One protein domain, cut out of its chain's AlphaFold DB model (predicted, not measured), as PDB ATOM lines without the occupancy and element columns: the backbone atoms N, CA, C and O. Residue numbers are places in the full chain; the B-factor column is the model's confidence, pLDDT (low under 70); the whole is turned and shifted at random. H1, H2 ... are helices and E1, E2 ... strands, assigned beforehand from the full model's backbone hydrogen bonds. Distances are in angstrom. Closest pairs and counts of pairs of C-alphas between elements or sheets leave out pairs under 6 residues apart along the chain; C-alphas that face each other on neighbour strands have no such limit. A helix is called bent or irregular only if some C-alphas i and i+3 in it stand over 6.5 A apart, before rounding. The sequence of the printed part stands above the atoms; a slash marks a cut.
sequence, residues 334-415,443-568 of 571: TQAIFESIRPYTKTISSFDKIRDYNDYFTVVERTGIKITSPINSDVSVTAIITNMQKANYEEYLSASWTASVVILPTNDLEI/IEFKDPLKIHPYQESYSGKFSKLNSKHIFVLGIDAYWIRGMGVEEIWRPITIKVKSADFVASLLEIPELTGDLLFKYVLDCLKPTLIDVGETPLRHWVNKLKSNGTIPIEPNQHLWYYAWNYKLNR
ATOM      1  N   THR A 334     -31.769  40.716  -3.861       86.69
ATOM      2  CA  THR A 334     -32.213  40.464  -2.482       86.69
ATOM      3  C   THR A 334     -32.921  41.683  -1.887       86.69
ATOM      4  O   THR A 334     -33.968  41.553  -1.245       86.69
ATOM      5  N   GLN A 335     -32.387  42.887  -2.116       87.44
ATOM      6  CA  GLN A 335     -33.000  44.117  -1.619       87.44
ATOM      7  C   GLN A 335     -34.396  44.347  -2.218       87.44
ATOM      8  O   GLN A 335     -35.315  44.728  -1.490       87.44
ATOM      9  N   ALA A 336     -34.580  44.088  -3.515       87.12
ATOM     10  CA  ALA A 336     -35.880  44.219  -4.168       87.12
ATOM     11  C   ALA A 336     -36.921  43.255  -3.574       87.12
ATOM     12  O   ALA A 336     -38.053  43.665  -3.297       87.12
ATOM     13  N   ILE A 337     -36.525  42.006  -3.300       88.12
ATOM     14  CA  ILE A 337     -37.387  41.024  -2.628       88.12
ATOM     15  C   ILE A 337     -37.769  41.532  -1.233       88.12
ATOM     16  O   ILE A 337     -38.949  41.543  -0.884       88.12
ATOM     17  N   PHE A 338     -36.814  42.028  -0.444       91.50
ATOM     18  CA  PHE A 338     -37.077  42.479   0.928       91.50
ATOM     19  C   PHE A 338     -38.032  43.675   0.982       91.50
ATOM     20  O   PHE A 338     -38.951  43.692   1.806       91.50
ATOM     21  N   GLU A 339     -37.855  44.652   0.092       89.69
ATOM     22  CA  GLU A 339     -38.746  45.813   0.006       89.69
ATOM     23  C   GLU A 339     -40.159  45.427  -0.463       89.69
ATOM     24  O   GLU A 339     -41.127  46.072  -0.062       89.69
ATOM     25  N   SER A 340     -40.316  44.339  -1.228       88.00
ATOM     26  CA  SER A 340     -41.643  43.823  -1.598       88.00
ATOM     27  C   SER A 340     -42.404  43.197  -0.416       88.00
ATOM     28  O   SER A 340     -43.632  43.267  -0.363       88.00
ATOM     29  N   ILE A 341     -41.685  42.635   0.564       89.94
ATOM     30  CA  ILE A 341     -42.259  41.930   1.723       89.94
ATOM     31  C   ILE A 341     -42.471  42.882   2.908       89.94
ATOM     32  O   ILE A 341     -43.425  42.727   3.667       89.94
ATOM     33  N   ARG A 342     -41.621  43.907   3.062       91.56
ATOM     34  CA  ARG A 342     -41.627  44.842   4.204       91.56
ATOM     35  C   ARG A 342     -42.995  45.462   4.540       91.56
ATOM     36  O   ARG A 342     -43.302  45.512   5.731       91.56
ATOM     37  N   PRO A 343     -43.851  45.870   3.583       92.69
ATOM     38  CA  PRO A 343     -45.196  46.372   3.891       92.69
ATOM     39  C   PRO A 343     -46.124  45.346   4.565       92.69
ATOM     40  O   PRO A 343     -47.088  45.729   5.227       92.69
ATOM     41  N   TYR A 344     -45.836  44.054   4.404       91.25
ATOM     42  CA  TYR A 344     -46.626  42.932   4.917       91.25
ATOM     43  C   TYR A 344     -46.034  42.312   6.190       91.25
ATOM     44  O   TYR A 344     -46.557  41.320   6.706       91.25
ATOM     45  N   THR A 345     -44.972  42.916   6.722       92.94
ATOM     46  CA  THR A 345     -44.299  42.476   7.942       92.94
ATOM     47  C   THR A 345     -44.717  43.347   9.117       92.94
ATOM     48  O   THR A 345     -44.620  44.572   9.079       92.94
ATOM     49  N   LYS A 346     -45.177  42.709  10.194       92.81
ATOM     50  CA  LYS A 346     -45.561  43.370  11.445       92.81
ATOM     51  C   LYS A 346     -44.718  42.850  12.596       92.81
ATOM     52  O   LYS A 346     -44.632  41.642  12.798       92.81
ATOM     53  N   THR A 347     -44.147  43.751  13.384       90.06
ATOM     54  CA  THR A 347     -43.468  43.392  14.634       90.06
ATOM     55  C   THR A 347     -44.482  42.930  15.675       90.06
ATOM     56  O   THR A 347     -45.550  43.526  15.822       90.06
ATOM     57  N   ILE A 348     -44.145  41.873  16.409       87.12
ATOM     58  CA  ILE A 348     -44.921  41.405  17.558       87.12
ATOM     59  C   ILE A 348     -44.552  42.290  18.751       87.12
ATOM     60  O   ILE A 348     -43.386  42.380  19.126       87.12
ATOM     61  N   SER A 349     -45.540  42.987  19.310       72.81
ATOM     62  CA  SER A 349     -45.331  44.049  20.302       72.81
ATOM     63  C   SER A 349     -44.918  43.550  21.685       72.81
ATOM     64  O   SER A 349     -44.309  44.299  22.444       72.81
ATOM     65  N   SER A 350     -45.276  42.317  22.035       75.56
ATOM     66  CA  SER A 350     -45.020  41.747  23.355       75.56
ATOM     67  C   SER A 350     -45.083  40.227  23.312       75.56
ATOM     68  O   SER A 350     -45.882  39.659  22.569       75.56
ATOM     69  N   PHE A 351     -44.274  39.592  24.152       81.00
ATOM     70  CA  PHE A 351     -44.315  38.160  24.431       81.00
ATOM     71  C   PHE A 351     -44.532  37.940  25.926       81.00
ATOM     72  O   PHE A 351     -44.186  38.808  26.733       81.00
ATOM     73  N   ASP A 352     -45.069  36.776  26.281       74.88
ATOM     74  CA  ASP A 352     -45.206  36.371  27.676       74.88
ATOM     75  C   ASP A 352     -43.846  36.320  28.370       74.88
ATOM     76  O   ASP A 352     -42.821  35.963  27.772       74.88
ATOM     77  N   LYS A 353     -43.841  36.689  29.654       71.19
ATOM     78  CA  LYS A 353     -42.629  36.655  30.471       71.19
ATOM     79  C   LYS A 353     -42.188  35.209  30.672       71.19
ATOM     80  O   LYS A 353     -42.945  34.383  31.172       71.19
ATOM     81  N   ILE A 354     -40.939  34.940  30.327       74.50
ATOM     82  CA  ILE A 354     -40.269  33.669  30.601       74.50
ATOM     83  C   ILE A 354     -39.833  33.696  32.067       74.50
ATOM     84  O   ILE A 354     -39.289  34.707  32.519       74.50
ATOM     85  N   ARG A 355     -40.109  32.622  32.814       66.25
ATOM     86  CA  ARG A 355     -39.774  32.521  34.244       66.25
ATOM     87  C   ARG A 355     -38.619  31.543  34.449       66.25
ATOM     88  O   ARG A 355     -38.618  30.467  33.854       66.25
ATOM     89  N   ASP A 356     -37.671  31.922  35.297       65.44
ATOM     90  CA  ASP A 356     -36.640  31.041  35.855       65.44
ATOM     91  C   ASP A 356     -37.006  30.763  37.319       65.44
ATOM     92  O   ASP A 356     -37.503  31.661  38.005       65.44
ATOM     93  N   TYR A 357     -36.828  29.522  37.767       59.19
ATOM     94  CA  TYR A 357     -37.172  29.086  39.122       59.19
ATOM     95  C   TYR A 357     -35.974  29.090  40.086       59.19
ATOM     96  O   TYR A 357     -36.166  28.842  41.274       59.19
ATOM     97  N   ASN A 358     -34.759  29.389  39.606       59.72
ATOM     98  CA  ASN A 358     -33.529  29.390  40.407       59.72
ATOM     99  C   ASN A 358     -32.948  30.800  40.662       59.72
ATOM    100  O   ASN A 358     -33.176  31.729  39.893       59.72
ATOM    101  N   ASP A 359     -32.088  30.917  41.686       53.62
ATOM    102  CA  ASP A 359     -31.328  32.126  42.088       53.62
ATOM    103  C   ASP A 359     -30.206  32.552  41.099       53.62
ATOM    104  O   ASP A 359     -29.316  33.339  41.437       53.62
ATOM    105  N   TYR A 360     -30.211  32.055  39.857       60.97
ATOM    106  CA  TYR A 360     -29.258  32.493  38.831       60.97
ATOM    107  C   TYR A 360     -29.647  33.861  38.256       60.97
ATOM    108  O   TYR A 360     -30.823  34.202  38.123       60.97
ATOM    109  N   PHE A 361     -28.651  34.640  37.825       70.12
ATOM    110  CA  PHE A 361     -28.913  35.852  37.051       70.12
ATOM    111  C   PHE A 361     -29.209  35.459  35.605       70.12
ATOM    112  O   PHE A 361     -28.295  35.325  34.784       70.12
ATOM    113  N   THR A 362     -30.490  35.253  35.314       76.38
ATOM    114  CA  THR A 362     -30.975  34.902  33.978       76.38
ATOM    115  C   THR A 362     -31.625  36.108  33.306       76.38
ATOM    116  O   THR A 362     -32.553  36.718  33.836       76.38
ATOM    117  N   VAL A 363     -31.143  36.452  32.113       81.50
ATOM    118  CA  VAL A 363     -31.697  37.515  31.267       81.50
ATOM    119  C   VAL A 363     -32.201  36.887  29.979       81.50
ATOM    120  O   VAL A 363     -31.471  36.147  29.322       81.50
ATOM    121  N   VAL A 364     -33.452  37.179  29.617       83.94
ATOM    122  CA  VAL A 364     -34.068  36.655  28.398       83.94
ATOM    123  C   VAL A 364     -34.678  37.784  27.581       83.94
ATOM    124  O   VAL A 364     -35.494  38.556  28.080       83.94
ATOM    125  N   GLU A 365     -34.311  37.847  26.307       87.38
ATOM    126  CA  GLU A 365     -34.856  38.780  25.327       87.38
ATOM    127  C   GLU A 365     -35.569  38.002  24.225       87.38
ATOM    128  O   GLU A 365     -34.994  37.111  23.594       87.38
ATOM    129  N   ARG A 366     -36.837  38.339  23.978       87.94
ATOM    130  CA  ARG A 366     -37.650  37.712  22.936       87.94
ATOM    131  C   ARG A 366     -38.258  38.768  22.030       87.94
ATOM    132  O   ARG A 366     -38.926  39.688  22.493       87.94
ATOM    133  N   THR A 367     -38.041  38.604  20.733       90.69
ATOM    134  CA  THR A 367     -38.577  39.479  19.689       90.69
ATOM    135  C   THR A 367     -39.129  38.640  18.546       90.69
ATOM    136  O   THR A 367     -38.790  37.468  18.392       90.69
ATOM    137  N   GLY A 368     -40.010  39.216  17.735       92.12
ATOM    138  CA  GLY A 368     -40.553  38.489  16.603       92.12
ATOM    139  C   GLY A 368     -41.306  39.362  15.624       92.12
ATOM    140  O   GLY A 368     -41.677  40.501  15.913       92.12
ATOM    141  N   ILE A 369     -41.522  38.793  14.448       93.88
ATOM    142  CA  ILE A 369     -42.269  39.385  13.350       93.88
ATOM    143  C   ILE A 369     -43.289  38.383  12.821       93.88
ATOM    144  O   ILE A 369     -43.072  37.172  12.831       93.88
ATOM    145  N   LYS A 370     -44.395  38.912  12.314       93.94
ATOM    146  CA  LYS A 370     -45.365  38.195  11.500       93.94
ATOM    147  C   LYS A 370     -45.259  38.706  10.069       93.94
ATOM    148  O   LYS A 370     -45.409  39.903   9.841       93.94
ATOM    149  N   ILE A 371     -45.023  37.801   9.130       92.94
ATOM    150  CA  ILE A 371     -44.958  38.071   7.695       92.94
ATOM    151  C   ILE A 371     -46.231  37.499   7.080       92.94
ATOM    152  O   ILE A 371     -46.446  36.286   7.111       92.94
ATOM    153  N   THR A 372     -47.097  38.358   6.557       92.94
ATOM    154  CA  THR A 372     -48.267  37.929   5.779       92.94
ATOM    155  C   THR A 372     -47.877  37.836   4.310       92.94
ATOM    156  O   THR A 372     -47.153  38.697   3.814       92.94
ATOM    157  N   SER A 373     -48.328  36.798   3.604       89.69
ATOM    158  CA  SER A 373     -48.025  36.688   2.179       89.69
ATOM    159  C   SER A 373     -48.676  37.846   1.398       89.69
ATOM    160  O   SER A 373     -49.861  38.132   1.594       89.69
ATOM    161  N   PRO A 374     -47.931  38.515   0.496       85.06
ATOM    162  CA  PRO A 374     -48.471  39.545  -0.389       85.06
ATOM    163  C   PRO A 374     -49.425  38.975  -1.450       85.06
ATOM    164  O   PRO A 374     -50.178  39.733  -2.059       85.06
ATOM    165  N   ILE A 375     -49.387  37.658  -1.681       84.88
ATOM    166  CA  ILE A 375     -50.170  36.955  -2.708       84.88
ATOM    167  C   ILE A 375     -51.400  36.293  -2.090       84.88
ATOM    168  O   ILE A 375     -52.470  36.302  -2.698       84.88
ATOM    169  N   ASN A 376     -51.270  35.778  -0.866       85.56
ATOM    170  CA  ASN A 376     -52.349  35.127  -0.144       85.56
ATOM    171  C   ASN A 376     -52.451  35.670   1.289       85.56
ATOM    172  O   ASN A 376     -51.709  35.264   2.180       85.56
ATOM    173  N   SER A 377     -53.406  36.571   1.532       85.38
ATOM    174  CA  SER A 377     -53.579  37.215   2.841       85.38
ATOM    175  C   SER A 377     -53.905  36.248   3.981       85.38
ATOM    176  O   SER A 377     -53.711  36.606   5.146       85.38
ATOM    177  N   ASP A 378     -54.388  35.045   3.659       85.62
ATOM    178  CA  ASP A 378     -54.737  34.019   4.642       85.62
ATOM    179  C   ASP A 378     -53.504  33.236   5.114       85.62
ATOM    180  O   ASP A 378     -53.532  32.601   6.172       85.62
ATOM    181  N   VAL A 379     -52.393  33.318   4.374       89.19
ATOM    182  CA  VAL A 379     -51.137  32.678   4.751       89.19
ATOM    183  C   VAL A 379     -50.231  33.673   5.459       89.19
ATOM    184  O   VAL A 379     -49.933  34.769   4.979       89.19
ATOM    185  N   SER A 380     -49.760  33.276   6.637       91.88
ATOM    186  CA  SER A 380     -48.768  34.042   7.377       91.88
ATOM    187  C   SER A 380     -47.796  33.140   8.115       91.88
ATOM    188  O   SER A 380     -48.128  32.026   8.526       91.88
ATOM    189  N   VAL A 381     -46.580  33.647   8.256       92.12
ATOM    190  CA  VAL A 381     -45.476  33.009   8.958       92.12
ATOM    191  C   VAL A 381     -45.068  33.903  10.115       92.12
ATOM    192  O   VAL A 381     -44.956  35.121   9.977       92.12
ATOM    193  N   THR A 382     -44.816  33.287  11.259       92.94
ATOM    194  CA  THR A 382     -44.286  33.947  12.443       92.94
ATOM    195  C   THR A 382     -42.830  33.537  12.625       92.94
ATOM    196  O   THR A 382     -42.520  32.346  12.677       92.94
ATOM    197  N   ALA A 383     -41.944  34.525  12.733       93.50
ATOM    198  CA  ALA A 383     -40.545  34.331  13.083       93.50
ATOM    199  C   ALA A 383     -40.279  34.925  14.468       93.50
ATOM    200  O   ALA A 383     -40.587  36.092  14.714       93.50
ATOM    201  N   ILE A 384     -39.718  34.125  15.370       92.38
ATOM    202  CA  ILE A 384     -39.421  34.509  16.752       92.38
ATOM    203  C   ILE A 384     -37.949  34.238  17.017       92.38
ATOM    204  O   ILE A 384     -37.444  33.154  16.721       92.38
ATOM    205  N   ILE A 385     -37.280  35.225  17.603       92.94
ATOM    206  CA  ILE A 385     -35.923  35.110  18.116       92.94
ATOM    207  C   ILE A 385     -35.981  35.203  19.629       92.94
ATOM    208  O   ILE A 385     -36.592  36.117  20.181       92.94
ATOM    209  N   THR A 386     -35.355  34.241  20.295       89.50
ATOM    210  CA  THR A 386     -35.205  34.250  21.749       89.50
ATOM    211  C   THR A 386     -33.733  34.090  22.093       89.50
ATOM    212  O   THR A 386     -33.123  33.106  21.675       89.50
ATOM    213  N   ASN A 387     -33.209  35.048  22.855       89.50
ATOM    214  CA  ASN A 387     -31.856  35.083  23.394       89.50
ATOM    215  C   ASN A 387     -31.925  34.953  24.903       89.50
ATOM    216  O   ASN A 387     -32.710  35.647  25.541       89.50
ATOM    217  N   MET A 388     -31.088  34.103  25.471       85.88
ATOM    218  CA  MET A 388     -31.014  33.876  26.902       85.88
ATOM    219  C   MET A 388     -29.556  33.866  27.341       85.88
ATOM    220  O   MET A 388     -28.706  33.239  26.709       85.88
ATOM    221  N   GLN A 389     -29.288  34.542  28.449       84.88
ATOM    222  CA  GLN A 389     -28.033  34.483  29.180       84.88
ATOM    223  C   GLN A 389     -28.326  34.001  30.592       84.88
ATOM    224  O   GLN A 389     -29.196  34.555  31.256       84.88
ATOM    225  N   LYS A 390     -27.574  33.009  31.057       80.06
ATOM    226  CA  LYS A 390     -27.603  32.539  32.443       80.06
ATOM    227  C   LYS A 390     -26.208  32.665  33.027       80.06
ATOM    228  O   LYS A 390     -25.268  32.085  32.477       80.06
ATOM    229  N   ALA A 391     -26.077  33.414  34.118       75.25
ATOM    230  CA  ALA A 391     -24.817  33.619  34.819       75.25
ATOM    231  C   ALA A 391     -24.889  33.133  36.274       75.25
ATOM    232  O   ALA A 391     -25.839  33.434  37.000       75.25
ATOM    233  N   ASN A 392     -23.855  32.403  36.694       71.19
ATOM    234  CA  ASN A 392     -23.585  32.066  38.084       71.19
ATOM    235  C   ASN A 392     -22.418  32.919  38.601       71.19
ATOM    236  O   ASN A 392     -21.324  32.889  38.029       71.19
ATOM    237  N   TYR A 393     -22.665  33.667  39.678       64.81
ATOM    238  CA  TYR A 393     -21.680  34.540  40.319       64.81
ATOM    239  C   TYR A 393     -21.154  34.007  41.664       64.81
ATOM    240  O   TYR A 393     -20.524  34.760  42.410       64.81
ATOM    241  N   GLU A 394     -21.398  32.735  41.988       63.12
ATOM    242  CA  GLU A 394     -20.900  32.093  43.209       63.12
ATOM    243  C   GLU A 394     -19.407  31.687  43.101       63.12
ATOM    244  O   GLU A 394     -18.612  32.314  42.399       63.12
ATOM    245  N   GLU A 395     -18.983  30.657  43.842       51.47
ATOM    246  CA  GLU A 395     -17.586  30.203  43.963       51.47
ATOM    247  C   GLU A 395     -16.945  29.854  42.602       51.47
ATOM    248  O   GLU A 395     -15.738  30.037  42.410       51.47
ATOM    249  N   TYR A 396     -17.784  29.454  41.638       55.50
ATOM    250  CA  TYR A 396     -17.458  29.326  40.224       55.50
ATOM    251  C   TYR A 396     -18.243  30.338  39.410       55.50
ATOM    252  O   TYR A 396     -19.465  30.324  39.284       55.50
ATOM    253  N   LEU A 397     -17.456  31.192  38.808       70.12
ATOM    254  CA  LEU A 397     -17.843  32.321  38.019       70.12
ATOM    255  C   LEU A 397     -18.110  31.733  36.599       70.12
ATOM    256  O   LEU A 397     -17.175  31.302  35.930       70.12
ATOM    257  N   SER A 398     -19.371  31.554  36.167       75.62
ATOM    258  CA  SER A 398     -19.702  30.957  34.846       75.62
ATOM    259  C   SER A 398     -20.891  31.610  34.138       75.62
ATOM    260  O   SER A 398     -21.815  32.094  34.786       75.62
ATOM    261  N   ALA A 399     -20.879  31.630  32.800       79.94
ATOM    262  CA  ALA A 399     -21.993  32.130  31.996       79.94
ATOM    263  C   ALA A 399     -22.258  31.239  30.785       79.94
ATOM    264  O   ALA A 399     -21.340  30.700  30.166       79.94
ATOM    265  N   SER A 400     -23.533  31.129  30.439       82.06
ATOM    266  CA  SER A 400     -24.021  30.433  29.255       82.06
ATOM    267  C   SER A 400     -24.930  31.357  28.458       82.06
ATOM    268  O   SER A 400     -25.739  32.091  29.028       82.06
ATOM    269  N   TRP A 401     -24.784  31.328  27.137       88.00
ATOM    270  CA  TRP A 401     -25.620  32.041  26.185       88.00
ATOM    271  C   TRP A 401     -26.278  31.039  25.257       88.00
ATOM    272  O   TRP A 401     -25.621  30.191  24.650       88.00
ATOM    273  N   THR A 402     -27.584  31.182  25.106       87.00
ATOM    274  CA  THR A 402     -28.384  30.397  24.179       87.00
ATOM    275  C   THR A 402     -29.195  31.337  23.303       87.00
ATOM    276  O   THR A 402     -29.684  32.371  23.752       87.00
ATOM    277  N   ALA A 403     -29.284  31.013  22.020       89.94
ATOM    278  CA  ALA A 403     -30.123  31.733  21.079       89.94
ATOM    279  C   ALA A 403     -30.868  30.750  20.191       89.94
ATOM    280  O   ALA A 403     -30.337  29.708  19.798       89.94
ATOM    281  N   SER A 404     -32.098  31.100  19.842       90.81
ATOM    282  CA  SER A 404     -32.925  30.314  18.937       90.81
ATOM    283  C   SER A 404     -33.700  31.205  17.983       90.81
ATOM    284  O   SER A 404     -34.183  32.272  18.358       90.81
ATOM    285  N   VAL A 405     -33.819  30.737  16.742       93.00
ATOM    286  CA  VAL A 405     -34.685  31.305  15.713       93.00
ATOM    287  C   VAL A 405     -35.690  30.238  15.318       93.00
ATOM    288  O   VAL A 405     -35.331  29.161  14.824       93.00
ATOM    289  N   VAL A 406     -36.957  30.557  15.534       91.25
ATOM    290  CA  VAL A 406     -38.094  29.699  15.229       91.25
ATOM    291  C   VAL A 406     -38.910  30.375  14.144       91.25
ATOM    292  O   VAL A 406     -39.277  31.538  14.291       91.25
ATOM    293  N   ILE A 407     -39.168  29.663  13.050       90.88
ATOM    294  CA  ILE A 407     -39.970  30.158  11.928       90.88
ATOM    295  C   ILE A 407     -41.040  29.107  11.648       90.88
ATOM    296  O   ILE A 407     -40.716  27.963  11.335       90.88
ATOM    297  N   LEU A 408     -42.310  29.480  11.803       89.19
ATOM    298  CA  LEU A 408     -43.446  28.565  11.678       89.19
ATOM    299  C   LEU A 408     -44.665  29.253  11.042       89.19
ATOM    300  O   LEU A 408     -44.764  30.481  11.102       89.19
ATOM    301  N   PRO A 409     -45.619  28.496  10.476       87.38
ATOM    302  CA  PRO A 409     -46.929  29.036  10.120       87.38
ATOM    303  C   PRO A 409     -47.574  29.707  11.334       87.38
ATOM    304  O   PRO A 409     -47.548  29.154  12.429       87.38
ATOM    305  N   THR A 410     -48.164  30.893  11.172       83.94
ATOM    306  CA  THR A 410     -48.710  31.643  12.318       83.94
ATOM    307  C   THR A 410     -49.800  30.868  13.068       83.94
ATOM    308  O   THR A 410     -49.917  31.023  14.279       83.94
ATOM    309  N   ASN A 411     -50.552  30.006  12.378       82.25
ATOM    310  CA  ASN A 411     -51.598  29.178  12.986       82.25
ATOM    311  C   ASN A 411     -51.043  28.051  13.877       82.25
ATOM    312  O   ASN A 411     -51.770  27.550  14.725       82.25
ATOM    313  N   ASP A 412     -49.763  27.695  13.731       78.44
ATOM    314  CA  ASP A 412     -49.106  26.637  14.513       78.44
ATOM    315  C   ASP A 412     -48.455  27.186  15.805       78.44
ATOM    316  O   ASP A 412     -47.705  26.483  16.506       78.44
ATOM    317  N   LEU A 413     -48.685  28.473  16.104       76.56
ATOM    318  CA  LEU A 413     -48.243  29.128  17.330       76.56
ATOM    319  C   LEU A 413     -49.228  28.799  18.461       76.56
ATOM    320  O   LEU A 413     -50.180  29.529  18.713       76.56
ATOM    321  N   GLU A 414     -48.996  27.675  19.132       61.59
ATOM    322  CA  GLU A 414     -49.735  27.289  20.336       61.59
ATOM    323  C   GLU A 414     -49.291  28.159  21.522       61.59
ATOM    324  O   GLU A 414     -48.117  28.159  21.897       61.59
ATOM    325  N   ILE A 415     -50.234  28.897  22.110       55.03
ATOM    326  CA  ILE A 415     -50.080  29.547  23.416       55.03
ATOM    327  C   ILE A 415     -50.759  28.619  24.420       55.03
ATOM    328  O   ILE A 415     -51.965  28.396  24.323       55.03
ATOM    329  N   ILE A 443     -36.241  20.625  33.372       50.69
ATOM    330  CA  ILE A 443     -36.251  21.951  32.748       50.69
ATOM    331  C   ILE A 443     -36.380  22.994  33.859       50.69
ATOM    332  O   ILE A 443     -37.463  23.265  34.359       50.69
ATOM    333  N   GLU A 444     -35.254  23.613  34.214       62.03
ATOM    334  CA  GLU A 444     -35.159  24.605  35.300       62.03
ATOM    335  C   GLU A 444     -35.830  25.968  34.989       62.03
ATOM    336  O   GLU A 444     -35.855  26.847  35.844       62.03
ATOM    337  N   PHE A 445     -36.377  26.175  33.785       69.62
ATOM    338  CA  PHE A 445     -37.053  27.416  33.369       69.62
ATOM    339  C   PHE A 445     -38.332  27.105  32.576       69.62
ATOM    340  O   PHE A 445     -38.403  26.134  31.822       69.62
ATOM    341  N   LYS A 446     -39.349  27.962  32.699       72.44
ATOM    342  CA  LYS A 446     -40.628  27.814  31.990       72.44
ATOM    343  C   LYS A 446     -40.683  28.748  30.794       72.44
ATOM    344  O   LYS A 446     -40.725  29.969  30.948       72.44
ATOM    345  N   ASP A 447     -40.733  28.164  29.599       75.44
ATOM    346  CA  ASP A 447     -41.061  28.872  28.362       75.44
ATOM    347  C   ASP A 447     -42.548  28.673  28.016       75.44
ATOM    348  O   ASP A 447     -42.907  27.576  27.575       75.44
ATOM    349  N   PRO A 448     -43.404  29.710  28.149       71.56
ATOM    350  CA  PRO A 448     -44.840  29.615  27.858       71.56
ATOM    351  C   PRO A 448     -45.153  29.106  26.446       71.56
ATOM    352  O   PRO A 448     -46.169  28.452  26.223       71.56
ATOM    353  N   LEU A 449     -44.250  29.359  25.494       75.62
ATOM    354  CA  LEU A 449     -44.407  28.964  24.093       75.62
ATOM    355  C   LEU A 449     -43.673  27.654  23.745       75.62
ATOM    356  O   LEU A 449     -43.845  27.135  22.645       75.62
ATOM    357  N   LYS A 450     -42.846  27.107  24.651       76.38
ATOM    358  CA  LYS A 450     -42.003  25.910  24.423       76.38
ATOM    359  C   LYS A 450     -41.206  25.964  23.101       76.38
ATOM    360  O   LYS A 450     -41.044  24.957  22.404       76.38
ATOM    361  N   ILE A 451     -40.721  27.151  22.738       78.00
ATOM    362  CA  ILE A 451     -39.993  27.432  21.491       78.00
ATOM    363  C   ILE A 451     -38.513  27.745  21.710       78.00
ATOM    364  O   ILE A 451     -37.778  27.825  20.733       78.00
ATOM    365  N   HIS A 452     -38.067  27.939  22.952       80.50
ATOM    366  CA  HIS A 452     -36.658  28.115  23.270       80.50
ATOM    367  C   HIS A 452     -36.052  26.793  23.768       80.50
ATOM    368  O   HIS A 452     -36.494  26.249  24.784       80.50
ATOM    369  N   PRO A 453     -35.026  26.259  23.090       74.38
ATOM    370  CA  PRO A 453     -34.360  25.044  23.512       74.38
ATOM    371  C   PRO A 453     -33.383  25.359  24.649       74.38
ATOM    372  O   PRO A 453     -32.549  26.256  24.545       74.38
ATOM    373  N   TYR A 454     -33.452  24.586  25.727       68.69
ATOM    374  CA  TYR A 454     -32.482  24.690  26.813       68.69
ATOM    375  C   TYR A 454     -31.192  23.956  26.487       68.69
ATOM    376  O   TYR A 454     -31.216  22.868  25.900       68.69
ATOM    377  N   GLN A 455     -30.079  24.524  26.937       64.25
ATOM    378  CA  GLN A 455     -28.799  23.840  27.006       64.25
ATOM    379  C   GLN A 455     -28.501  23.514  28.466       64.25
ATOM    380  O   GLN A 455     -28.286  24.405  29.280       64.25
ATOM    381  N   GLU A 456     -28.472  22.226  28.790       57.16
ATOM    382  CA  GLU A 456     -28.038  21.775  30.107       57.16
ATOM    383  C   GLU A 456     -26.505  21.873  30.194       57.16
ATOM    384  O   GLU A 456     -25.774  21.325  29.356       57.16
ATOM    385  N   SER A 457     -26.021  22.583  31.215       52.44
ATOM    386  CA  SER A 457     -24.608  22.947  31.417       52.44
ATOM    387  C   SER A 457     -23.652  21.745  31.492       52.44
ATOM    388  O   SER A 457     -22.459  21.865  31.189       52.44
ATOM    389  N   TYR A 458     -24.170  20.566  31.851       49.25
ATOM    390  CA  TYR A 458     -23.399  19.330  31.984       49.25
ATOM    391  C   TYR A 458     -23.350  18.479  30.711       49.25
ATOM    392  O   TYR A 458     -22.358  17.785  30.487       49.25
ATOM    393  N   SER A 459     -24.382  18.523  29.861       55.41
ATOM    394  CA  SER A 459     -24.503  17.614  28.713       55.41
ATOM    395  C   SER A 459     -24.157  18.262  27.369       55.41
ATOM    396  O   SER A 459     -23.931  17.540  26.392       55.41
ATOM    397  N   GLY A 460     -24.075  19.602  27.308       55.66
ATOM    398  CA  GLY A 460     -23.660  20.358  26.115       55.66
ATOM    399  C   GLY A 460     -24.547  20.108  24.891       55.66
ATOM    400  O   GLY A 460     -24.116  20.268  23.749       55.66
ATOM    401  N   LYS A 461     -25.777  19.628  25.100       59.75
ATOM    402  CA  LYS A 461     -26.684  19.214  24.033       59.75
ATOM    403  C   LYS A 461     -28.015  19.918  24.203       59.75
ATOM    404  O   LYS A 461     -28.729  19.674  25.165       59.75
ATOM    405  N   PHE A 462     -28.404  20.688  23.189       69.38
ATOM    406  CA  PHE A 462     -29.810  21.025  23.003       69.38
ATOM    407  C   PHE A 462     -30.628  19.738  22.955       69.38
ATOM    408  O   PHE A 462     -30.267  18.814  22.202       69.38
ATOM    409  N   SER A 463     -31.739  19.702  23.688       58.94
ATOM    410  CA  SER A 463     -32.789  18.702  23.500       58.94
ATOM    411  C   SER A 463     -33.196  18.625  22.012       58.94
ATOM    412  O   SER A 463     -32.816  19.465  21.184       58.94
ATOM    413  N   LYS A 464     -33.856  17.537  21.595       60.97
ATOM    414  CA  LYS A 464     -34.210  17.323  20.176       60.97
ATOM    415  C   LYS A 464     -34.903  18.572  19.604       60.97
ATOM    416  O   LYS A 464     -35.892  19.034  20.160       60.97
ATOM    417  N   LEU A 465     -34.406  19.088  18.472       63.53
ATOM    418  CA  LEU A 465     -35.036  20.223  17.791       63.53
ATOM    419  C   LEU A 465     -36.425  19.825  17.291       63.53
ATOM    420  O   LEU A 465     -36.533  18.927  16.446       63.53
ATOM    421  N   ASN A 466     -37.464  20.544  17.716       69.50
ATOM    422  CA  ASN A 466     -38.788  20.416  17.106       69.50
ATOM    423  C   ASN A 466     -38.760  20.897  15.633       69.50
ATOM    424  O   ASN A 466     -37.763  21.452  15.157       69.50
ATOM    425  N   SER A 467     -39.830  20.655  14.876       66.12
ATOM    426  CA  SER A 467     -39.952  21.082  13.471       66.12
ATOM    427  C   SER A 467     -39.878  22.603  13.267       66.12
ATOM    428  O   SER A 467     -39.516  23.031  12.179       66.12
ATOM    429  N   LYS A 468     -40.161  23.398  14.304       78.88
ATOM    430  CA  LYS A 468     -40.263  24.862  14.266       78.88
ATOM    431  C   LYS A 468     -38.890  25.569  14.325       78.88
ATOM    432  O   LYS A 468     -38.762  26.702  13.868       78.88
ATOM    433  N   HIS A 469     -37.852  24.930  14.880       85.50
ATOM    434  CA  HIS A 469     -36.516  25.536  15.026       85.50
ATOM    435  C   HIS A 469     -35.720  25.524  13.715       85.50
ATOM    436  O   HIS A 469     -35.417  24.452  13.182       85.50
ATOM    437  N   ILE A 470     -35.291  26.704  13.268       89.81
ATOM    438  CA  ILE A 470     -34.442  26.890  12.080       89.81
ATOM    439  C   ILE A 470     -32.972  27.062  12.462       89.81
ATOM    440  O   ILE A 470     -32.089  26.535  11.784       89.81
ATOM    441  N   PHE A 471     -32.696  27.745  13.572       91.62
ATOM    442  CA  PHE A 471     -31.343  27.978  14.074       91.62
ATOM    443  C   PHE A 471     -31.330  27.929  15.596       91.62
ATOM    444  O   PHE A 471     -32.208  28.496  16.240       91.62
ATOM    445  N   VAL A 472     -30.333  27.255  16.165       90.12
ATOM    446  CA  VAL A 472     -30.085  27.203  17.604       90.12
ATOM    447  C   VAL A 472     -28.587  27.281  17.860       90.12
ATOM    448  O   VAL A 472     -27.812  26.555  17.232       90.12
ATOM    449  N   LEU A 473     -28.199  28.143  18.794       89.50
ATOM    450  CA  LEU A 473     -26.825  28.452  19.166       89.50
ATOM    451  C   LEU A 473     -26.649  28.347  20.678       89.50
ATOM    452  O   LEU A 473     -27.494  28.817  21.433       89.50
ATOM    453  N   GLY A 474     -25.524  27.765  21.082       87.38
ATOM    454  CA  GLY A 474     -25.136  27.525  22.461       87.38
ATOM    455  C   GLY A 474     -23.669  27.828  22.705       87.38
ATOM    456  O   GLY A 474     -22.808  27.318  21.979       87.38
ATOM    457  N   ILE A 475     -23.386  28.657  23.703       86.25
ATOM    458  CA  ILE A 475     -22.046  29.118  24.069       86.25
ATOM    459  C   ILE A 475     -21.926  29.061  25.588       86.25
ATOM    460  O   ILE A 475     -22.735  29.667  26.278       86.25
ATOM    461  N   ASP A 476     -20.886  28.406  26.100       82.19
ATOM    462  CA  ASP A 476     -20.610  28.344  27.538       82.19
ATOM    463  C   ASP A 476     -19.211  28.886  27.845       82.19
ATOM    464  O   ASP A 476     -18.257  28.652  27.094       82.19
ATOM    465  N   ALA A 477     -19.080  29.554  28.986       80.38
ATOM    466  CA  ALA A 477     -17.829  30.062  29.529       80.38
ATOM    467  C   ALA A 477     -17.742  29.821  31.034       80.38
ATOM    468  O   ALA A 477     -18.743  29.889  31.749       80.38
ATOM    469  N   TYR A 478     -16.526  29.600  31.523       75.81
ATOM    470  CA  TYR A 478     -16.246  29.552  32.953       75.81
ATOM    471  C   TYR A 478     -14.949  30.294  33.287       75.81
ATOM    472  O   TYR A 478     -14.042  30.407  32.458       75.81
ATOM    473  N   TRP A 479     -14.887  30.817  34.508       71.56
ATOM    474  CA  TRP A 479     -13.809  31.632  35.060       71.56
ATOM    475  C   TRP A 479     -13.342  30.954  36.362       71.56
ATOM    476  O   TRP A 479     -14.159  30.527  37.181       71.56
ATOM    477  N   ILE A 480     -12.027  30.838  36.576       59.59
ATOM    478  CA  ILE A 480     -11.458  30.292  37.819       59.59
ATOM    479  C   ILE A 480     -10.974  31.462  38.674       59.59
ATOM    480  O   ILE A 480     -10.090  32.215  38.266       59.59
ATOM    481  N   ARG A 481     -11.528  31.634  39.878       48.06
ATOM    482  CA  ARG A 481     -11.105  32.708  40.787       48.06
ATOM    483  C   ARG A 481      -9.746  32.354  41.413       48.06
ATOM    484  O   ARG A 481      -9.631  31.336  42.083       48.06
ATOM    485  N   GLY A 482      -8.720  33.196  41.229       48.84
ATOM    486  CA  GLY A 482      -7.433  33.099  41.951       48.84
ATOM    487  C   GLY A 482      -6.183  32.769  41.116       48.84
ATOM    488  O   GLY A 482      -5.073  32.917  41.621       48.84
ATOM    489  N   MET A 483      -6.332  32.413  39.840       38.75
ATOM    490  CA  MET A 483      -5.280  32.539  38.819       38.75
ATOM    491  C   MET A 483      -5.770  33.550  37.778       38.75
ATOM    492  O   MET A 483      -6.975  33.755  37.680       38.75
ATOM    493  N   GLY A 484      -4.864  34.254  37.091       44.50
ATOM    494  CA  GLY A 484      -5.195  35.348  36.164       44.50
ATOM    495  C   GLY A 484      -6.420  35.054  35.290       44.50
ATOM    496  O   GLY A 484      -6.628  33.919  34.882       44.50
ATOM    497  N   VAL A 485      -7.249  36.077  35.079       45.28
ATOM    498  CA  VAL A 485      -8.576  35.999  34.449       45.28
ATOM    499  C   VAL A 485      -8.465  35.482  33.008       45.28
ATOM    500  O   VAL A 485      -8.381  36.265  32.068       45.28
ATOM    501  N   GLU A 486      -8.429  34.166  32.823       53.53
ATOM    502  CA  GLU A 486      -8.569  33.535  31.513       53.53
ATOM    503  C   GLU A 486     -10.020  33.082  31.355       53.53
ATOM    504  O   GLU A 486     -10.499  32.183  32.048       53.53
ATOM    505  N   GLU A 487     -10.743  33.752  30.457       63.56
ATOM    506  CA  GLU A 487     -12.064  33.319  30.011       63.56
ATOM    507  C   GLU A 487     -11.908  32.037  29.188       63.56
ATOM    508  O   GLU A 487     -11.439  32.067  28.045       63.56
ATOM    509  N   ILE A 488     -12.295  30.895  29.761       70.81
ATOM    510  CA  ILE A 488     -12.228  29.619  29.050       70.81
ATOM    511  C   ILE A 488     -13.568  29.367  28.362       70.81
ATOM    512  O   ILE A 488     -14.560  28.979  28.986       70.81
ATOM    513  N   TRP A 489     -13.577  29.578  27.048       78.88
ATOM    514  CA  TRP A 489     -14.720  29.310  26.179       78.88
ATOM    515  C   TRP A 489     -14.824  27.820  25.852       78.88
ATOM    516  O   TRP A 489     -13.881  27.212  25.336       78.88
ATOM    517  N   ARG A 490     -15.987  27.222  26.110       77.19
ATOM    518  CA  ARG A 490     -16.295  25.860  25.661       77.19
ATOM    519  C   ARG A 490     -16.632  25.843  24.162       77.19
ATOM    520  O   ARG A 490     -16.954  26.882  23.581       77.19
ATOM    521  N   PRO A 491     -16.575  24.667  23.508       78.94
ATOM    522  CA  PRO A 491     -16.962  24.539  22.108       78.94
ATOM    523  C   PRO A 491     -18.383  25.049  21.839       78.94
ATOM    524  O   PRO A 491     -19.329  24.676  22.530       78.94
ATOM    525  N   ILE A 492     -18.526  25.861  20.791       85.38
ATOM    526  CA  ILE A 492     -19.819  26.402  20.364       85.38
ATOM    527  C   ILE A 492     -20.686  25.267  19.809       85.38
ATOM    528  O   ILE A 492     -20.276  24.535  18.899       85.38
ATOM    529  N   THR A 493     -21.913  25.158  20.311       85.12
ATOM    530  CA  THR A 493     -22.907  24.196  19.831       85.12
ATOM    531  C   THR A 493     -23.885  24.899  18.901       85.12
ATOM    532  O   THR A 493     -24.529  25.867  19.285       85.12
ATOM    533  N   ILE A 494     -24.009  24.419  17.663       86.81
ATOM    534  CA  ILE A 494     -24.928  24.991  16.668       86.81
ATOM    535  C   ILE A 494     -25.730  23.860  16.035       86.81
ATOM    536  O   ILE A 494     -25.145  22.878  15.564       86.81
ATOM    537  N   LYS A 495     -27.056  24.011  15.989       85.75
ATOM    538  CA  LYS A 495     -27.967  23.131  15.248       85.75
ATOM    539  C   LYS A 495     -28.851  23.962  14.324       85.75
ATOM    540  O   LYS A 495     -29.326  25.024  14.716       85.75
ATOM    541  N   VAL A 496     -29.077  23.471  13.109       88.75
ATOM    542  CA  VAL A 496     -29.797  24.216  12.069       88.75
ATOM    543  C   VAL A 496     -30.718  23.315  11.260       88.75
ATOM    544  O   VAL A 496     -30.490  22.107  11.176       88.75
ATOM    545  N   LYS A 497     -31.743  23.912  10.653       86.75
ATOM    546  CA  LYS A 497     -32.615  23.305   9.642       86.75
ATOM    547  C   LYS A 497     -32.821  24.287   8.490       86.75
ATOM    548  O   LYS A 497     -32.646  25.492   8.665       86.75
ATOM    549  N   SER A 498     -33.195  23.763   7.324       87.25
ATOM    550  CA  SER A 498     -33.622  24.605   6.205       87.25
ATOM    551  C   SER A 498     -34.966  25.271   6.525       87.25
ATOM    552  O   SER A 498     -35.847  24.643   7.116       87.25
ATOM    553  N   ALA A 499     -35.116  26.527   6.102       89.75
ATOM    554  CA  ALA A 499     -36.373  27.269   6.148       89.75
ATOM    555  C   ALA A 499     -37.174  27.184   4.830       89.75
ATOM    556  O   ALA A 499     -38.208  27.836   4.714       89.75
ATOM    557  N   ASP A 500     -36.736  26.384   3.849       88.25
ATOM    558  CA  ASP A 500     -37.339  26.327   2.504       88.25
ATOM    559  C   ASP A 500     -38.811  25.920   2.536       88.25
ATOM    560  O   ASP A 500     -39.628  26.492   1.820       88.25
ATOM    561  N   PHE A 501     -39.171  24.968   3.404       86.69
ATOM    562  CA  PHE A 501     -40.565  24.561   3.574       86.69
ATOM    563  C   PHE A 501     -41.438  25.754   3.976       86.69
ATOM    564  O   PHE A 501     -42.468  26.002   3.359       86.69
ATOM    565  N   VAL A 502     -41.001  26.537   4.962       87.19
ATOM    566  CA  VAL A 502     -41.781  27.672   5.467       87.19
ATOM    567  C   VAL A 502     -41.781  28.840   4.477       87.19
ATOM    568  O   VAL A 502     -42.807  29.493   4.314       87.19
ATOM    569  N   ALA A 503     -40.676  29.064   3.761       89.81
ATOM    570  CA  ALA A 503     -40.619  30.039   2.675       89.81
ATOM    571  C   ALA A 503     -41.603  29.695   1.548       89.81
ATOM    572  O   ALA A 503     -42.331  30.571   1.088       89.81
ATOM    573  N   SER A 504     -41.704  28.413   1.177       88.19
ATOM    574  CA  SER A 504     -42.629  27.959   0.133       88.19
ATOM    575  C   SER A 504     -44.102  28.205   0.477       88.19
ATOM    576  O   SER A 504     -44.893  28.479  -0.422       88.19
ATOM    577  N   LEU A 505     -44.464  28.191   1.767       88.12
ATOM    578  CA  LEU A 505     -45.830  28.484   2.215       88.12
ATOM    579  C   LEU A 505     -46.233  29.934   1.945       88.12
ATOM    580  O   LEU A 505     -47.403  30.196   1.711       88.12
ATOM    581  N   LEU A 506     -45.292  30.882   1.959       86.50
ATOM    582  CA  LEU A 506     -45.605  32.284   1.681       86.50
ATOM    583  C   LEU A 506     -45.951  32.528   0.202       86.50
ATOM    584  O   LEU A 506     -46.440  33.607  -0.118       86.50
ATOM    585  N   GLU A 507     -45.709  31.559  -0.688       88.00
ATOM    586  CA  GLU A 507     -45.994  31.638  -2.130       88.00
ATOM    587  C   GLU A 507     -45.312  32.823  -2.844       88.00
ATOM    588  O   GLU A 507     -45.678  33.175  -3.962       88.00
ATOM    589  N   ILE A 508     -44.302  33.442  -2.222       86.75
ATOM    590  CA  ILE A 508     -43.579  34.591  -2.779       86.75
ATOM    591  C   ILE A 508     -42.573  34.080  -3.817       86.75
ATOM    592  O   ILE A 508     -41.719  33.260  -3.464       86.75
ATOM    593  N   PRO A 509     -42.639  34.542  -5.081       84.25
ATOM    594  CA  PRO A 509     -41.694  34.142  -6.113       84.25
ATOM    595  C   PRO A 509     -40.255  34.388  -5.668       84.25
ATOM    596  O   PRO A 509     -39.961  35.421  -5.075       84.25
ATOM    597  N   GLU A 510     -39.374  33.429  -5.961       85.81
ATOM    598  CA  GLU A 510     -37.924  33.516  -5.721       85.81
ATOM    599  C   GLU A 510     -37.505  33.605  -4.239       85.81
ATOM    600  O   GLU A 510     -36.314  33.533  -3.940       85.81
ATOM    601  N   LEU A 511     -38.451  33.654  -3.291       88.94
ATOM    602  CA  LEU A 511     -38.156  33.617  -1.862       88.94
ATOM    603  C   LEU A 511     -37.759  32.199  -1.429       88.94
ATOM    604  O   LEU A 511     -38.596  31.320  -1.230       88.94
ATOM    605  N   THR A 512     -36.460  31.989  -1.240       91.75
ATOM    606  CA  THR A 512     -35.904  30.751  -0.680       91.75
ATOM    607  C   THR A 512     -35.873  30.789   0.849       91.75
ATOM    608  O   THR A 512     -36.011  31.847   1.469       91.75
ATOM    609  N   GLY A 513     -35.637  29.641   1.489       88.38
ATOM    610  CA  GLY A 513     -35.410  29.575   2.932       88.38
ATOM    611  C   GLY A 513     -34.196  30.392   3.382       88.38
ATOM    612  O   GLY A 513     -34.229  30.992   4.455       88.38
ATOM    613  N   ASP A 514     -33.157  30.469   2.548       91.31
ATOM    614  CA  ASP A 514     -31.980  31.316   2.767       91.31
ATOM    615  C   ASP A 514     -32.353  32.804   2.848       91.31
ATOM    616  O   ASP A 514     -32.017  33.489   3.819       91.31
ATOM    617  N   LEU A 515     -33.123  33.282   1.866       91.88
ATOM    618  CA  LEU A 515     -33.593  34.663   1.811       91.88
ATOM    619  C   LEU A 515     -34.570  34.980   2.945       91.88
ATOM    620  O   LEU A 515     -34.481  36.053   3.540       91.88
ATOM    621  N   LEU A 516     -35.454  34.042   3.300       93.19
ATOM    622  CA  LEU A 516     -36.348  34.193   4.447       93.19
ATOM    623  C   LEU A 516     -35.558  34.324   5.757       93.19
ATOM    624  O   LEU A 516     -35.856  35.197   6.569       93.19
ATOM    625  N   PHE A 517     -34.528  33.501   5.964       93.56
ATOM    626  CA  PHE A 517     -33.695  33.581   7.164       93.56
ATOM    627  C   PHE A 517     -32.903  34.899   7.223       93.56
ATOM    628  O   PHE A 517     -32.893  35.560   8.264       93.56
ATOM    629  N   LYS A 518     -32.318  35.343   6.101       92.62
ATOM    630  CA  LYS A 518     -31.678  36.668   5.989       92.62
ATOM    631  C   LYS A 518     -32.652  37.806   6.302       92.62
ATOM    632  O   LYS A 518     -32.294  38.720   7.041       92.62
ATOM    633  N   TYR A 519     -33.880  37.732   5.791       93.06
ATOM    634  CA  TYR A 519     -34.909  38.746   6.013       93.06
ATOM    635  C   TYR A 519     -35.288  38.878   7.492       93.06
ATOM    636  O   TYR A 519     -35.390  39.987   8.018       93.06
ATOM    637  N   VAL A 520     -35.442  37.744   8.185       93.69
ATOM    638  CA  VAL A 520     -35.711  37.711   9.631       93.69
ATOM    639  C   VAL A 520     -34.586  38.399  10.410       93.69
ATOM    640  O   VAL A 520     -34.866  39.200  11.303       93.69
ATOM    641  N   LEU A 521     -33.323  38.142  10.050       92.44
ATOM    642  CA  LEU A 521     -32.168  38.786  10.684       92.44
ATOM    643  C   LEU A 521     -32.072  40.287  10.358       92.44
ATOM    644  O   LEU A 521     -31.736  41.060  11.252       92.44
ATOM    645  N   ASP A 522     -32.406  40.722   9.137       90.19
ATOM    646  CA  ASP A 522     -32.442  42.151   8.770       90.19
ATOM    647  C   ASP A 522     -33.516  42.923   9.550       90.19
ATOM    648  O   ASP A 522     -33.277  44.044  10.007       90.19
ATOM    649  N   CYS A 523     -34.685  42.309   9.754       89.31
ATOM    650  CA  CYS A 523     -35.788  42.927  10.482       89.31
ATOM    651  C   CYS A 523     -35.537  42.995  11.992       89.31
ATOM    652  O   CYS A 523     -35.820  44.019  12.612       89.31
ATOM    653  N   LEU A 524     -35.047  41.903  12.589       89.56
ATOM    654  CA  LEU A 524     -34.944  41.767  14.047       89.56
ATOM    655  C   LEU A 524     -33.576  42.158  14.612       89.56
ATOM    656  O   LEU A 524     -33.506  42.506  15.785       89.56
ATOM    657  N   LYS A 525     -32.513  42.121  13.796       88.62
ATOM    658  CA  LYS A 525     -31.128  42.495  14.149       88.62
ATOM    659  C   LYS A 525     -30.697  41.987  15.531       88.62
ATOM    660  O   LYS A 525     -30.347  42.791  16.396       88.62
ATOM    661  N   PRO A 526     -30.779  40.667  15.765       87.75
ATOM    662  CA  PRO A 526     -30.581  40.123  17.095       87.75
ATOM    663  C   PRO A 526     -29.109  40.189  17.513       87.75
ATOM    664  O   PRO A 526     -28.222  39.882  16.723       87.75
ATOM    665  N   THR A 527     -28.862  40.494  18.784       86.00
ATOM    666  CA  THR A 527     -27.525  40.447  19.393       86.00
ATOM    667  C   THR A 527     -27.554  39.606  20.658       86.00
ATOM    668  O   THR A 527     -28.522  39.672  21.417       86.00
ATOM    669  N   LEU A 528     -26.509  38.811  20.903       84.38
ATOM    670  CA  LEU A 528     -26.358  38.154  22.205       84.38
ATOM    671  C   LEU A 528     -26.014  39.188  23.283       84.38
ATOM    672  O   LEU A 528     -25.298  40.152  23.023       84.38
ATOM    673  N   ILE A 529     -26.521  38.952  24.488       78.12
ATOM    674  CA  ILE A 529     -26.336  39.833  25.643       78.12
ATOM    675  C   ILE A 529     -24.859  39.790  26.091       78.12
ATOM    676  O   ILE A 529     -24.202  38.745  26.012       78.12
ATOM    677  N   ASP A 530     -24.329  40.920  26.559       75.94
ATOM    678  CA  ASP A 530     -22.948  41.091  27.032       75.94
ATOM    679  C   ASP A 530     -21.872  40.634  26.022       75.94
ATOM    680  O   ASP A 530     -21.823  41.088  24.878       75.94
ATOM    681  N   VAL A 531     -20.955  39.758  26.448       74.25
ATOM    682  CA  VAL A 531     -19.813  39.278  25.656       74.25
ATOM    683  C   VAL A 531     -20.150  38.060  24.791       74.25
ATOM    684  O   VAL A 531     -19.267  37.560  24.090       74.25
ATOM    685  N   GLY A 532     -21.409  37.602  24.785       73.12
ATOM    686  CA  GLY A 532     -21.836  36.346  24.159       73.12
ATOM    687  C   GLY A 532     -21.588  36.253  22.649       73.12
ATOM    688  O   GLY A 532     -21.365  35.163  22.129       73.12
ATOM    689  N   GLU A 533     -21.552  37.374  21.920       82.31
ATOM    690  CA  GLU A 533     -21.216  37.360  20.485       82.31
ATOM    691  C   GLU A 533     -19.728  37.146  20.204       82.31
ATOM    692  O   GLU A 533     -19.357  36.716  19.107       82.31
ATOM    693  N   THR A 534     -18.857  37.440  21.170       83.75
ATOM    694  CA  THR A 534     -17.403  37.445  20.981       83.75
ATOM    695  C   THR A 534     -16.878  36.092  20.498       83.75
ATOM    696  O   THR A 534     -16.168  36.074  19.485       83.75
ATOM    697  N   PRO A 535     -17.232  34.949  21.114       83.31
ATOM    698  CA  PRO A 535     -16.757  33.638  20.670       83.31
ATOM    699  C   PRO A 535     -17.275  33.279  19.280       83.31
ATOM    700  O   PRO A 535     -16.514  32.790  18.443       83.31
ATOM    701  N   LEU A 536     -18.550  33.576  19.000       85.31
ATOM    702  CA  LEU A 536     -19.145  33.339  17.686       85.31
ATOM    703  C   LEU A 536     -18.424  34.150  16.607       85.31
ATOM    704  O   LEU A 536     -18.082  33.611  15.555       85.31
ATOM    705  N   ARG A 537     -18.131  35.425  16.883       85.44
ATOM    706  CA  ARG A 537     -17.397  36.309  15.973       85.44
ATOM    707  C   ARG A 537     -15.998  35.778  15.678       85.44
ATOM    708  O   ARG A 537     -15.606  35.726  14.514       85.44
ATOM    709  N   HIS A 538     -15.255  35.352  16.700       84.19
ATOM    710  CA  HIS A 538     -13.925  34.759  16.519       84.19
ATOM    711  C   HIS A 538     -13.987  33.469  15.698       84.19
ATOM    712  O   HIS A 538     -13.181  33.277  14.786       84.19
ATOM    713  N   TRP A 539     -14.968  32.610  15.978       85.50
ATOM    714  CA  TRP A 539     -15.170  31.369  15.241       85.50
ATOM    715  C   TRP A 539     -15.498  31.622  13.761       85.50
ATOM    716  O   TRP A 539     -14.852  31.038  12.892       85.50
ATOM    717  N   VAL A 540     -16.415  32.548  13.453       83.62
ATOM    718  CA  VAL A 540     -16.736  32.946  12.069       83.62
ATOM    719  C   VAL A 540     -15.519  33.555  11.370       83.62
ATOM    720  O   VAL A 540     -15.220  33.189  10.235       83.62
ATOM    721  N   ASN A 541     -14.778  34.443  12.036       83.88
ATOM    722  CA  ASN A 541     -13.588  35.069  11.457       83.88
ATOM    723  C   ASN A 541     -12.505  34.042  11.110       83.88
ATOM    724  O   ASN A 541     -11.889  34.151  10.054       83.88
ATOM    725  N   LYS A 542     -12.321  33.013  11.946       82.75
ATOM    726  CA  LYS A 542     -11.408  31.898  11.667       82.75
ATOM    727  C   LYS A 542     -11.844  31.077  10.447       82.75
ATOM    728  O   LYS A 542     -11.009  30.654   9.655       82.75
ATOM    729  N   LEU A 543     -13.147  30.845  10.272       78.69
ATOM    730  CA  LEU A 543     -13.656  30.157   9.079       78.69
ATOM    731  C   LEU A 543     -13.443  30.985   7.806       78.69
ATOM    732  O   LEU A 543     -13.088  30.421   6.772       78.69
ATOM    733  N   LYS A 544     -13.618  32.311   7.892       80.25
ATOM    734  CA  LYS A 544     -13.335  33.242   6.788       80.25
ATOM    735  C   LYS A 544     -11.848  33.261   6.433       80.25
ATOM    736  O   LYS A 544     -11.510  33.130   5.263       80.25
ATOM    737  N   SER A 545     -10.960  33.378   7.426       79.38
ATOM    738  CA  SER A 545      -9.506  33.417   7.193       79.38
ATOM    739  C   SER A 545      -8.977  32.136   6.557       79.38
ATOM    740  O   SER A 545      -8.053  32.179   5.758       79.38
ATOM    741  N   ASN A 546      -9.586  30.998   6.890       79.06
ATOM    742  CA  ASN A 546      -9.205  29.698   6.352       79.06
ATOM    743  C   ASN A 546      -9.851  29.402   4.984       79.06
ATOM    744  O   ASN A 546      -9.746  28.277   4.500       79.06
ATOM    745  N   GLY A 547     -10.595  30.352   4.401       78.56
ATOM    746  CA  GLY A 547     -11.316  30.171   3.137       78.56
ATOM    747  C   GLY A 547     -12.443  29.132   3.190       78.56
ATOM    748  O   GLY A 547     -12.961  28.737   2.151       78.56
ATOM    749  N   THR A 548     -12.828  28.666   4.385       78.75
ATOM    750  CA  THR A 548     -13.843  27.612   4.563       78.75
ATOM    751  C   THR A 548     -15.256  28.132   4.302       78.75
ATOM    752  O   THR A 548     -16.130  27.382   3.875       78.75
ATOM    753  N   ILE A 549     -15.484  29.421   4.554       77.81
ATOM    754  CA  ILE A 549     -16.672  30.143   4.099       77.81
ATOM    755  C   ILE A 549     -16.227  31.354   3.279       77.81
ATOM    756  O   ILE A 549     -15.226  31.986   3.637       77.81
ATOM    757  N   PRO A 550     -16.943  31.696   2.197       71.44
ATOM    758  CA  PRO A 550     -16.611  32.863   1.398       71.44
ATOM    759  C   PRO A 550     -16.721  34.142   2.235       71.44
ATOM    760  O   PRO A 550     -17.586  34.277   3.109       71.44
ATOM    761  N   ILE A 551     -15.867  35.119   1.923       68.44
ATOM    762  CA  ILE A 551     -16.031  36.503   2.376       68.44
ATOM    763  C   ILE A 551     -17.143  37.127   1.515       68.44
ATOM    764  O   ILE A 551     -16.911  38.001   0.686       68.44
ATOM    765  N   GLU A 552     -18.358  36.592   1.649       64.12
ATOM    766  CA  GLU A 552     -19.578  37.186   1.100       64.12
ATOM    767  C   GLU A 552     -19.770  38.610   1.659       64.12
ATOM    768  O   GLU A 552     -19.170  38.924   2.698       64.12
ATOM    769  N   PRO A 553     -20.606  39.463   1.017       63.66
ATOM    770  CA  PRO A 553     -20.933  40.808   1.508       63.66
ATOM    771  C   PRO A 553     -21.256  40.797   3.005       63.66
ATOM    772  O   PRO A 553     -21.626  39.752   3.523       63.66
ATOM    773  N   ASN A 554     -21.146  41.928   3.708       71.56
ATOM    774  CA  ASN A 554     -21.331  42.014   5.166       71.56
ATOM    775  C   ASN A 554     -22.690  41.452   5.647       71.56
ATOM    776  O   ASN A 554     -23.641  42.205   5.835       71.56
ATOM    777  N   GLN A 555     -22.784  40.136   5.850       79.56
ATOM    778  CA  GLN A 555     -23.962  39.439   6.357       79.56
ATOM    779  C   GLN A 555     -23.907  39.344   7.885       79.56
ATOM    780  O   GLN A 555     -22.854  39.493   8.512       79.56
ATOM    781  N   HIS A 556     -25.052  39.041   8.492       87.44
ATOM    782  CA  HIS A 556     -25.155  38.834   9.933       87.44
ATOM    783  C   HIS A 556     -24.301  37.637  10.406       87.44
ATOM    784  O   HIS A 556     -24.236  36.607   9.733       87.44
ATOM    785  N   LEU A 557     -23.696  37.712  11.600       87.88
ATOM    786  CA  LEU A 557     -22.860  36.626  12.153       87.88
ATOM    787  C   LEU A 557     -23.600  35.283  12.212       87.88
ATOM    788  O   LEU A 557     -23.046  34.230  11.896       87.88
ATOM    789  N   TRP A 558     -24.877  35.336  12.577       91.50
ATOM    790  CA  TRP A 558     -25.723  34.152  12.695       91.50
ATOM    791  C   TRP A 558     -26.039  33.528  11.334       91.50
ATOM    792  O   TRP A 558     -26.205  32.314  11.256       91.50
ATOM    793  N   TYR A 559     -26.060  34.327  10.262       91.00
ATOM    794  CA  TYR A 559     -26.223  33.817   8.904       91.00
ATOM    795  C   TYR A 559     -25.027  32.956   8.492       91.00
ATOM    796  O   TYR A 559     -25.216  31.821   8.060       91.00
ATOM    797  N   TYR A 560     -23.795  33.431   8.715       89.06
ATOM    798  CA  TYR A 560     -22.596  32.632   8.433       89.06
ATOM    799  C   TYR A 560     -22.589  31.314   9.212       89.06
ATOM    800  O   TYR A 560     -22.283  30.261   8.654       89.06
ATOM    801  N   ALA A 561     -22.962  31.363  10.493       89.31
ATOM    802  CA  ALA A 561     -23.059  30.180  11.336       89.31
ATOM    803  C   ALA A 561     -24.133  29.196  10.848       89.31
ATOM    804  O   ALA A 561     -23.889  27.986  10.813       89.31
ATOM    805  N   TRP A 562     -25.295  29.718  10.446       91.19
ATOM    806  CA  TRP A 562     -26.397  28.925   9.919       91.19
ATOM    807  C   TRP A 562     -26.026  28.254   8.596       91.19
ATOM    808  O   TRP A 562     -26.071  27.029   8.502       91.19
ATOM    809  N   ASN A 563     -25.563  29.040   7.622       89.56
ATOM    810  CA  ASN A 563     -25.203  28.580   6.284       89.56
ATOM    811  C   ASN A 563     -24.060  27.548   6.326       89.56
ATOM    812  O   ASN A 563     -24.150  26.486   5.710       89.56
ATOM    813  N   TYR A 564     -23.018  27.801   7.132       88.50
ATOM    814  CA  TYR A 564     -21.915  26.851   7.321       88.50
ATOM    815  C   TYR A 564     -22.403  25.499   7.851       88.50
ATOM    816  O   TYR A 564     -22.013  24.448   7.345       88.50
ATOM    817  N   LYS A 565     -23.269  25.504   8.872       87.31
ATOM    818  CA  LYS A 565     -23.791  24.261   9.455       87.31
ATOM    819  C   LYS A 565     -24.810  23.565   8.563       87.31
ATOM    820  O   LYS A 565     -24.872  22.342   8.609       87.31
ATOM    821  N   LEU A 566     -25.568  24.311   7.763       85.25
ATOM    822  CA  LEU A 566     -26.576  23.766   6.859       85.25
ATOM    823  C   LEU A 566     -25.929  23.050   5.667       85.25
ATOM    824  O   LEU A 566     -26.356  21.958   5.294       85.25
ATOM    825  N   ASN A 567     -24.866  23.636   5.110       83.25
ATOM    826  CA  ASN A 567     -24.176  23.103   3.935       83.25
ATOM    827  C   ASN A 567     -23.167  22.002   4.255       83.25
ATOM    828  O   ASN A 567     -22.729  21.291   3.350       83.25
ATOM    829  N   ARG A 568     -22.830  21.804   5.534       76.19
ATOM    830  CA  ARG A 568     -22.010  20.678   5.988       76.19
ATOM    831  C   ARG A 568     -22.841  19.389   5.968       76.19
ATOM    832  O   ARG A 568     -23.210  18.848   7.008       76.19
TER     833      ARG A 568
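This is residues 334 to 415 and 443 to 568 of the 571 residues of an uncharacterized protein of Rhizophagus irregularis (UniProt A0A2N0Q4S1). A long, twisted sheet of six strands forms a wall, with H2, H3 and H5 over one face, while long loops, residues 348 to 356 and 443 to 454, run past the other. H1 and H4 only graze the sheet, and H4 points away from it. The printed part has 208 residues with five named helices and six named strands, in the order H1 E1 E2 E3 E4 E5 E6 H2 H3 H4 H5; the class is mixed. The antiparallel sheet runs E1 - E2 - E3 - E4 - E5 - E6. The whole is compact, with a radius of gyration of the C-alphas of 17.9 A and spans of 62 by 43 by 26 A.

H1 is residues 334 to 344, from C-alpha 334 at (-32.213, 40.464, -2.482), 16.4 A long; it is irregular, with C-alphas 340 and 343 7.0 A apart. E1 is residues 345 to 347, E2 361 to 372 (36.8 A), E3 380 to 393 (42.7 A), E4 397 to 409 (40.4 A), E5 469 to 479 (30.9 A) and E6 493 to 496. H2 is residues 500 to 505, H3 513 to 524 (16.5 A), H4 533 to 545 (18.1 A) and H5 557 to 567 (15.9 A), ending at (-24.176, 23.103, 3.935).

E1 to E4 form a meander, each strand the antiparallel neighbour of the one before. N and O pairs within hydrogen-bond range include N 346 and O 370 at 2.8 A for E1 and E2, N 365 and O 387 at 2.8 A for E2 and E3, N 388 and O 402 at 2.8 A for E3 and E4, N 401 and O 475 at 2.8 A for E4 and E5, and N 472 and O 495 at 2.8 A for E5 and E6. H2, H3 and H5 lie on the same face, giving two layers, helices on one face of a sheet. H5 has a height over the sheet of 8.3 A. H2 and H3 touch, about perpendicular at 79 degrees, closest at C-alphas 500 and 513, 3.8 A. H4 and H5 touch at a steep tilt of 55 degrees, closest at C-alphas 537 and 557, 6.7 A. H2, H3, H4 and H5 have every O i to N i+4 pair within hydrogen-bond range; H1 has 5 of 7.

The C-alphas farthest apart, of Ile 375 and Gly 482, are 61.9 A apart. Residues 416 to 442 are cut out, with C-alphas 415 and 443 18.3 A apart. The links E1 to E2, E5 to E6 and H4 to H5 are long. Mean pLDDT of the printed part is 79.9; 40 residues are under 70, among them 454 to 467 and 480 to 487.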